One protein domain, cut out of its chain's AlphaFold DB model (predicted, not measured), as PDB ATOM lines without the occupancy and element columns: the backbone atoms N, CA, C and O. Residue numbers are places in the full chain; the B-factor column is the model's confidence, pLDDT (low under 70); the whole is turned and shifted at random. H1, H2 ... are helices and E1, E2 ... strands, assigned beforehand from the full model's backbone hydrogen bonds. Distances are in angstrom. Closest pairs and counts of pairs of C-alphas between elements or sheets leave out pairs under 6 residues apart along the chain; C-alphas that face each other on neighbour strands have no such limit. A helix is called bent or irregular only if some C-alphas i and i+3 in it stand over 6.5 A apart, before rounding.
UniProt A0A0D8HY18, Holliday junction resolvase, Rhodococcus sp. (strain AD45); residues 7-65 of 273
ATOM      1  N   GLN A   7      27.200  37.518 -33.029       84.19
ATOM      2  CA  GLN A   7      27.887  36.657 -32.065       84.19
ATOM      3  C   GLN A   7      28.964  37.426 -31.288       84.19
ATOM      4  O   GLN A   7      29.122  37.258 -30.082       84.19
ATOM      5  N   GLN A   8      29.691  38.311 -31.966       81.75
ATOM      6  CA  GLN A   8      30.706  39.169 -31.368       81.75
ATOM      7  C   GLN A   8      30.120  40.193 -30.391       81.75
ATOM      8  O   GLN A   8      30.787  40.561 -29.418       81.75
ATOM      9  N   LEU A   9      28.893  40.659 -30.632       83.94
ATOM     10  CA  LEU A   9      28.184  41.562 -29.725       83.94
ATOM     11  C   LEU A   9      27.653  40.821 -28.490       83.94
ATOM     12  O   LEU A   9      27.791  41.335 -27.379       83.94
ATOM     13  N   GLU A  10      27.147  39.600 -28.662       87.44
ATOM     14  CA  GLU A  10      26.736  38.720 -27.560       87.44
ATOM     15  C   GLU A  10      27.929  38.329 -26.673       87.44
ATOM     16  O   GLU A  10      27.886  38.458 -25.448       87.44
ATOM     17  N   ASP A  11      29.050  37.935 -27.284       87.44
ATOM     18  CA  ASP A  11      30.288  37.610 -26.571       87.44
ATOM     19  C   ASP A  11      30.848  38.820 -25.809       87.44
ATOM     20  O   ASP A  11      31.419  38.676 -24.721       87.44
ATOM     21  N   ARG A  12      30.682  40.031 -26.356       87.31
ATOM     22  CA  ARG A  12      31.034  41.285 -25.682       87.31
ATOM     23  C   ARG A  12      30.159  41.509 -24.453       87.31
ATOM     24  O   ARG A  12      30.704  41.832 -23.399       87.31
ATOM     25  N   GLU A  13      28.843  41.354 -24.568       89.50
ATOM     26  CA  GLU A  13      27.920  41.511 -23.436       89.50
ATOM     27  C   GLU A  13      28.225  40.508 -22.330       89.50
ATOM     28  O   GLU A  13      28.375  40.886 -21.166       89.50
ATOM     29  N   LEU A  14      28.465  39.252 -22.705       90.62
ATOM     30  CA  LEU A  14      28.925  38.231 -21.779       90.62
ATOM     31  C   LEU A  14      30.250  38.636 -21.114       90.62
ATOM     32  O   LEU A  14      30.416  38.474 -19.909       90.62
ATOM     33  N   ALA A  15      31.193  39.215 -21.860       91.44
ATOM     34  CA  ALA A  15      32.478  39.654 -21.327       91.44
ATOM     35  C   ALA A  15      32.375  40.774 -20.273       91.44
ATOM     36  O   ALA A  15      33.296  40.912 -19.459       91.44
ATOM     37  N   LEU A  16      31.281  41.545 -20.229       92.19
ATOM     38  CA  LEU A  16      31.083  42.607 -19.235       92.19
ATOM     39  C   LEU A  16      30.947  42.068 -17.804       92.19
ATOM     40  O   LEU A  16      31.266  42.797 -16.867       92.19
ATOM     41  N   ILE A  17      30.581  40.795 -17.612       90.19
ATOM     42  CA  ILE A  17      30.424  40.177 -16.279       90.19
ATOM     43  C   ILE A  17      31.751  39.981 -15.527       90.19
ATOM     44  O   ILE A  17      31.767  39.617 -14.353       90.19
ATOM     45  N   VAL A  18      32.883  40.161 -16.211       90.62
ATOM     46  CA  VAL A  18      34.221  40.046 -15.628       90.62
ATOM     47  C   VAL A  18      35.083  41.242 -15.985       90.62
ATOM     48  O   VAL A  18      34.938  41.842 -17.045       90.62
ATOM     49  N   SER A  19      36.061  41.547 -15.134       93.94
ATOM     50  CA  SER A  19      37.116  42.506 -15.464       93.94
ATOM     51  C   SER A  19      38.049  41.992 -16.570       93.94
ATOM     52  O   SER A  19      38.383  40.799 -16.637       93.94
ATOM     53  N   CYS A  20      38.513  42.905 -17.425       91.69
ATOM     54  CA  CYS A  20      39.526  42.637 -18.436       91.69
ATOM     55  C   CYS A  20      40.923  42.680 -17.818       91.69
ATOM     56  O   CYS A  20      41.304  43.678 -17.227       91.69
ATOM     57  N   ARG A  21      41.729  41.630 -17.995       90.62
ATOM     58  CA  ARG A  21      43.131  41.634 -17.531       90.62
ATOM     59  C   ARG A  21      44.106  42.267 -18.524       90.62
ATOM     60  O   ARG A  21      45.235  42.539 -18.148       90.62
ATOM     61  N   TYR A  22      43.675  42.466 -19.770       88.00
ATOM     62  CA  TYR A  22      44.511  43.037 -20.825       88.00
ATOM     63  C   TYR A  22      44.528  44.569 -20.746       88.00
ATOM     64  O   TYR A  22      45.574  45.154 -20.510       88.00
ATOM     65  N   CYS A  23      43.356  45.207 -20.834       89.38
ATOM     66  CA  CYS A  23      43.219  46.666 -20.739       89.38
ATOM     67  C   CYS A  23      42.779  47.160 -19.351       89.38
ATOM     68  O   CYS A  23      42.445  48.326 -19.196       89.38
ATOM     69  N   GLN A  24      42.702  46.270 -18.355       90.12
ATOM     70  CA  GLN A  24      42.316  46.580 -16.966       90.12
ATOM     71  C   GLN A  24      40.897  47.154 -16.774       90.12
ATOM     72  O   GLN A  24      40.538  47.534 -15.662       90.12
ATOM     73  N   ALA A  25      40.059  47.146 -17.816       89.25
ATOM     74  CA  ALA A  25      38.672  47.593 -17.722       89.25
ATOM     75  C   ALA A  25      37.895  46.796 -16.647       89.25
ATOM     76  O   ALA A  25      37.937  45.554 -16.655       89.25
ATOM     77  N   PRO A  26      37.181  47.468 -15.724       90.12
ATOM     78  CA  PRO A  26      36.434  46.800 -14.665       90.12
ATOM     79  C   PRO A  26      35.200  46.059 -15.207       90.12
ATOM     80  O   PRO A  26      34.805  46.199 -16.369       90.12
ATOM     81  N   SER A  27      34.594  45.227 -14.355       89.31
ATOM     82  CA  SER A  27      33.318  44.575 -14.672       89.31
ATOM     83  C   SER A  27      32.251  45.636 -14.958       89.31
ATOM     84  O   SER A  27      32.191  46.641 -14.256       89.31
ATOM     85  N   GLY A  28      31.432  45.428 -15.985       88.88
ATOM     86  CA  GLY A  28      30.397  46.367 -16.425       88.88
ATOM     87  C   GLY A  28      30.873  47.469 -17.376       88.88
ATOM     88  O   GLY A  28      30.033  48.101 -18.001       88.88
ATOM     89  N   GLN A  29      32.187  47.672 -17.544       90.75
ATOM     90  CA  GLN A  29      32.737  48.683 -18.462       90.75
ATOM     91  C   GLN A  29      33.323  48.046 -19.734       90.75
ATOM     92  O   GLN A  29      33.911  46.953 -19.641       90.75
ATOM     93  N   PRO A  30      33.203  48.691 -20.914       90.12
ATOM     94  CA  PRO A  30      33.763  48.183 -22.162       90.12
ATOM     95  C   PRO A  30      35.294  48.103 -22.101       90.12
ATOM     96  O   PRO A  30      35.955  48.729 -21.275       90.12
ATOM     97  N   CYS A  31      35.881  47.268 -22.958       91.62
ATOM     98  CA  CYS A  31      37.335  47.252 -23.114       91.62
ATOM     99  C   CYS A  31      37.813  48.549 -23.779       91.62
ATOM    100  O   CYS A  31      37.057  49.172 -24.514       91.62
ATOM    101  N   THR A  32      39.076  48.911 -23.585       91.75
ATOM    102  CA  THR A  32      39.701  50.058 -24.252       91.75
ATOM    103  C   THR A  32      40.860  49.604 -25.127       91.75
ATOM    104  O   THR A  32      41.534  48.625 -24.805       91.75
ATOM    105  N   THR A  33      41.102  50.301 -26.235       86.19
ATOM    106  CA  THR A  33      42.289  50.121 -27.079       86.19
ATOM    107  C   THR A  33      43.069  51.424 -27.144       86.19
ATOM    108  O   THR A  33      42.466  52.493 -27.177       86.19
ATOM    109  N   THR A  34      44.397  51.346 -27.165       86.00
ATOM    110  CA  THR A  34      45.265  52.521 -27.293       86.00
ATOM    111  C   THR A  34      45.946  52.486 -28.652       86.00
ATOM    112  O   THR A  34      46.561  51.483 -29.012       86.00
ATOM    113  N   ASP A  35      45.829  53.573 -29.405       80.75
ATOM    114  CA  ASP A  35      46.537  53.795 -30.662       80.75
ATOM    115  C   ASP A  35      47.264  55.151 -30.642       80.75
ATOM    116  O   ASP A  35      47.296  55.845 -29.623       80.75
ATOM    117  N   ASN A  36      47.864  55.541 -31.769       74.69
ATOM    118  CA  ASN A  36      48.626  56.791 -31.892       74.69
ATOM    119  C   ASN A  36      47.779  58.064 -31.686       74.69
ATOM    120  O   ASN A  36      48.334  59.159 -31.639       74.69
ATOM    121  N   THR A  37      46.452  57.938 -31.597       75.94
ATOM    122  CA  THR A  37      45.503  59.044 -31.424       75.94
ATOM    123  C   THR A  37      44.878  59.088 -30.029       75.94
ATOM    124  O   THR A  37      44.172  60.043 -29.714       75.94
ATOM    125  N   GLY A  38      45.161  58.102 -29.172       83.62
ATOM    126  CA  GLY A  38      44.695  58.067 -27.789       83.62
ATOM    127  C   GLY A  38      44.104  56.720 -27.384       83.62
ATOM    128  O   GLY A  38      44.342  55.691 -28.014       83.62
ATOM    129  N   THR A  39      43.362  56.724 -26.278       86.62
ATOM    130  CA  THR A  39      42.670  55.536 -25.765       86.62
ATOM    131  C   THR A  39      41.184  55.638 -26.072       86.62
ATOM    132  O   THR A  39      40.540  56.604 -25.674       86.62
ATOM    133  N   HIS A  40      40.649  54.624 -26.748       84.62
ATOM    134  CA  HIS A  40      39.274  54.583 -27.243       84.62
ATOM    135  C   HIS A  40      38.514  53.407 -26.643       84.62
ATOM    136  O   HIS A  40      39.059  52.309 -26.496       84.62
ATOM    137  N   GLU A  41      37.242  53.618 -26.320       88.31
ATOM    138  CA  GLU A  41      36.362  52.567 -25.812       88.31
ATOM    139  C   GLU A  41      35.837  51.671 -26.941       88.31
ATOM    140  O   GLU A  41      35.366  52.125 -27.983       88.31
ATOM    141  N   LEU A  42      35.866  50.361 -26.707       85.75
ATOM    142  CA  LEU A  42      35.323  49.332 -27.589       85.75
ATOM    143  C   LEU A  42      33.819  49.151 -27.335       85.75
ATOM    144  O   LEU A  42      33.347  48.044 -27.082       85.75
ATOM    145  N   THR A  43      33.057  50.246 -27.377       79.06
ATOM    146  CA  THR A  43      31.628  50.258 -27.024       79.06
ATOM    147  C   THR A  43      30.808  49.414 -27.990       79.06
ATOM    148  O   THR A  43      29.990  48.621 -27.547       79.06
ATOM    149  N   ASN A  44      31.087  49.493 -29.295       81.69
ATOM    150  CA  ASN A  44      30.413  48.724 -30.353       81.69
ATOM    151  C   ASN A  44      31.348  47.725 -31.040       81.69
ATOM    152  O   ASN A  44      31.203  47.449 -32.225       81.69
ATOM    153  N   PHE A  45      32.336  47.217 -30.305       83.88
ATOM    154  CA  PHE A  45      33.347  46.303 -30.825       83.88
ATOM    155  C   PHE A  45      33.521  45.098 -29.894       83.88
ATOM    156  O   PHE A  45      33.152  45.170 -28.717       83.88
ATOM    157  N   PRO A  46      34.088  43.985 -30.392       85.12
ATOM    158  CA  PRO A  46      34.356  42.824 -29.559       85.12
ATOM    159  C   PRO A  46      35.271  43.190 -28.385       85.12
ATOM    160  O   PRO A  46      36.241  43.938 -28.532       85.12
ATOM    161  N   ALA A  47      35.001  42.624 -27.209       90.12
ATOM    162  CA  ALA A  47      35.935  42.710 -26.094       90.12
ATOM    163  C   ALA A  47      37.230  41.929 -26.398       90.12
ATOM    164  O   ALA A  47      37.261  41.046 -27.254       90.12
ATOM    165  N   HIS A  48      38.312  42.197 -25.658       91.75
ATOM    166  CA  HIS A  48      39.535  41.396 -25.773       91.75
ATOM    167  C   HIS A  48      39.246  39.895 -25.610       91.75
ATOM    168  O   HIS A  48      38.587  39.489 -24.651       91.75
ATOM    169  N   LEU A  49      39.822  39.068 -26.488       89.50
ATOM    170  CA  LEU A  49      39.595  37.616 -26.531       89.50
ATOM    171  C   LEU A  49      39.828  36.931 -25.172       89.50
ATOM    172  O   LEU A  49      39.073  36.049 -24.763       89.50
ATOM    173  N   GLY A  50      40.833  37.382 -24.414       87.31
ATOM    174  CA  GLY A  50      41.104  36.884 -23.061       87.31
ATOM    175  C   GLY A  50      39.997  37.188 -22.036       87.31
ATOM    176  O   GLY A  50      39.830  36.445 -21.070       87.31
ATOM    177  N   ARG A  51      39.223  38.263 -22.232       93.88
ATOM    178  CA  ARG A  51      38.046  38.599 -21.413       93.88
ATOM    179  C   ARG A  51      36.840  37.745 -21.814       93.88
ATOM    180  O   ARG A  51      36.194  37.194 -20.927       93.88
ATOM    181  N   ILE A  52      36.603  37.575 -23.120       91.00
ATOM    182  CA  ILE A  52      35.512  36.752 -23.679       91.00
ATOM    183  C   ILE A  52      35.645  35.296 -23.223       91.00
ATOM    184  O   ILE A  52      34.753  34.753 -22.577       91.00
ATOM    185  N   THR A  53      36.806  34.684 -23.458       90.19
ATOM    186  CA  THR A  53      37.081  33.285 -23.081       90.19
ATOM    187  C   THR A  53      36.912  33.033 -21.580       90.19
ATOM    188  O   THR A  53      36.421  31.982 -21.165       90.19
ATOM    189  N   ARG A  54      37.274  34.011 -20.739       91.19
ATOM    190  CA  ARG A  54      37.063  33.950 -19.286       91.19
ATOM    191  C   ARG A  54      35.579  33.997 -18.923       91.19
ATOM    192  O   ARG A  54      35.163  33.239 -18.049       91.19
ATOM    193  N   ALA A  55      34.804  34.865 -19.563       91.62
ATOM    194  CA  ALA A  55      33.376  34.992 -19.308       91.62
ATOM    195  C   ALA A  55      32.600  33.743 -19.760       91.62
ATOM    196  O   ALA A  55      31.859  33.168 -18.965       91.62
ATOM    197  N   GLN A  56      32.886  33.230 -20.961       90.50
ATOM    198  CA  GLN A  56      32.341  31.963 -21.468       90.50
ATOM    199  C   GLN A  56      32.665  30.788 -20.541       90.50
ATOM    200  O   GLN A  56      31.820  29.933 -20.278       90.50
ATOM    201  N   ARG A  57      33.882  30.745 -19.986       86.75
ATOM    202  CA  ARG A  57      34.262  29.716 -19.014       86.75
ATOM    203  C   ARG A  57      33.435  29.795 -17.729       86.75
ATOM    204  O   ARG A  57      33.044  28.755 -17.214       86.75
ATOM    205  N   ILE A  58      33.178  30.995 -17.209       85.25
ATOM    206  CA  ILE A  58      32.343  31.183 -16.011       85.25
ATOM    207  C   ILE A  58      30.907  30.752 -16.292       85.25
ATOM    208  O   ILE A  58      30.318  30.060 -15.469       85.25
ATOM    209  N   GLN A  59      30.372  31.088 -17.464       86.81
ATOM    210  CA  GLN A  59      29.029  30.682 -17.861       86.81
ATOM    211  C   GLN A  59      28.881  29.154 -17.910       86.81
ATOM    212  O   GLN A  59      27.911  28.626 -17.374       86.81
ATOM    213  N   ARG A  60      29.871  28.434 -18.458       84.38
ATOM    214  CA  ARG A  60      29.887  26.958 -18.451       84.38
ATOM    215  C   ARG A  60      29.939  26.389 -17.034       84.38
ATOM    216  O   ARG A  60      29.165  25.504 -16.710       84.38
ATOM    217  N   LEU A  61      30.770  26.958 -16.159       77.25
ATOM    218  CA  LEU A  61      30.850  26.528 -14.757       77.25
ATOM    219  C   LEU A  61      29.551  26.769 -13.973       77.25
ATOM    220  O   LEU A  61      29.240  26.007 -13.061       77.25
ATOM    221  N   ILE A  62      28.803  27.826 -14.301       78.50
ATOM    222  CA  ILE A  62      27.476  28.077 -13.724       78.50
ATOM    223  C   ILE A  62      26.461  27.059 -14.257       78.50
ATOM    224  O   ILE A  62      25.646  26.568 -13.481       78.50
ATOM    225  N   ALA A  63      26.524  26.725 -15.549       75.19
ATOM    226  CA  ALA A  63      25.638  25.747 -16.178       75.19
ATOM    227  C   ALA A  63      25.879  24.310 -15.677       75.19
ATOM    228  O   ALA A  63      24.918  23.571 -15.480       75.19
ATOM    229  N   ASP A  64      27.135  23.946 -15.403       66.81
ATOM    230  CA  ASP A  64      27.542  22.615 -14.925       66.81
ATOM    231  C   ASP A  64      27.302  22.405 -13.418       66.81
ATOM    232  O   ASP A  64      27.560  21.326 -12.878       66.81
ATOM    233  N   ARG A  65      26.814  23.424 -12.698       55.22
ATOM    234  CA  ARG A  65      26.467  23.287 -11.281       55.22
ATOM    235  C   ARG A  65      25.110  22.571 -11.179       55.22
ATOM    236  O   ARG A  65      24.132  23.094 -11.716       55.22
TER     237      ARG A  65
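What this domain is: This is residues 7 to 65 of the 273 residues of the protein "Holliday junction resolvase" of Rhodococcus sp. (strain AD45) (UniProt A0A0D8HY18). A two-stranded hairpin, E1 and E2, makes one end of a rod-shaped domain, and the longer helix H2 runs out to the other end, where residues 60 to 65 stick out. Between these ends the shorter helix H1 stands crosswise to H2, touching its residues 51 to 56, and the long loop of residues 16 to 31 winds through the middle from H1 to E1. The printed part has 59 residues, with two named helices and two named strands in the order H1, E1, E2, H2; the sheet, E1 - E2, is antiparallel, and the class is mixed, helices and strands. By its radius of gyration of the C-alphas, 11.9 A, the whole is compact, yet the C-alphas span 45 by 21 by 16 A along their three main axes.

Where its parts are: Strand E1 is residues 32 to 35, 10.1 A from first to last C-alpha, and begins with C-alpha 32 at (39.701, 50.058, -24.252). Strand E2 is residues 38 to 41, 10.2 A long. Helix H2 is residues 49 to 63, 21.0 A long, and ends with C-alpha 63 at (25.638, 25.747, -16.178). Helix H1 is residues 7 to 15, 12.1 A long, and begins with C-alpha 7 at (27.887, 36.657, -32.065). Neither helix is bent.

How they stand to each other: E1 and E2 form a hairpin, antiparallel with 152 degrees between their N-to-C directions. The C-alphas of Thr 34 and Thr 39 face each other at 4.3 A. N 33 and O 40 are within hydrogen-bond range at 2.9 A, and N 40 and O 33 at 2.8 A. E1 and H2 are apart, and so are H1 and E2. H1 and H2 touch, H2 with residues 51 to 56 alone; their closest C-alphas are those of Ala 15 and Ile 52, 4.8 A apart. Their lines are about perpendicular, at 74 degrees. In H1 every O i to N i+4 pair is within hydrogen-bond range; in H2, 10 of 11 are.

The domain as a whole: The two C-alphas farthest apart are those of Thr 37 and Arg 65, at 45.2 A. Residues 60 to 65, of which 60 to 63 belong to H2, stand free. The link from H1 to E1, 16 residues, is long; that from E1 to E2 is tight, with 2 residues, and that from E2 to H2 is short, with 7 residues. The printed part has no cut. The mean pLDDT of the printed part is 86.2, and residues 64 to 65 are under 70.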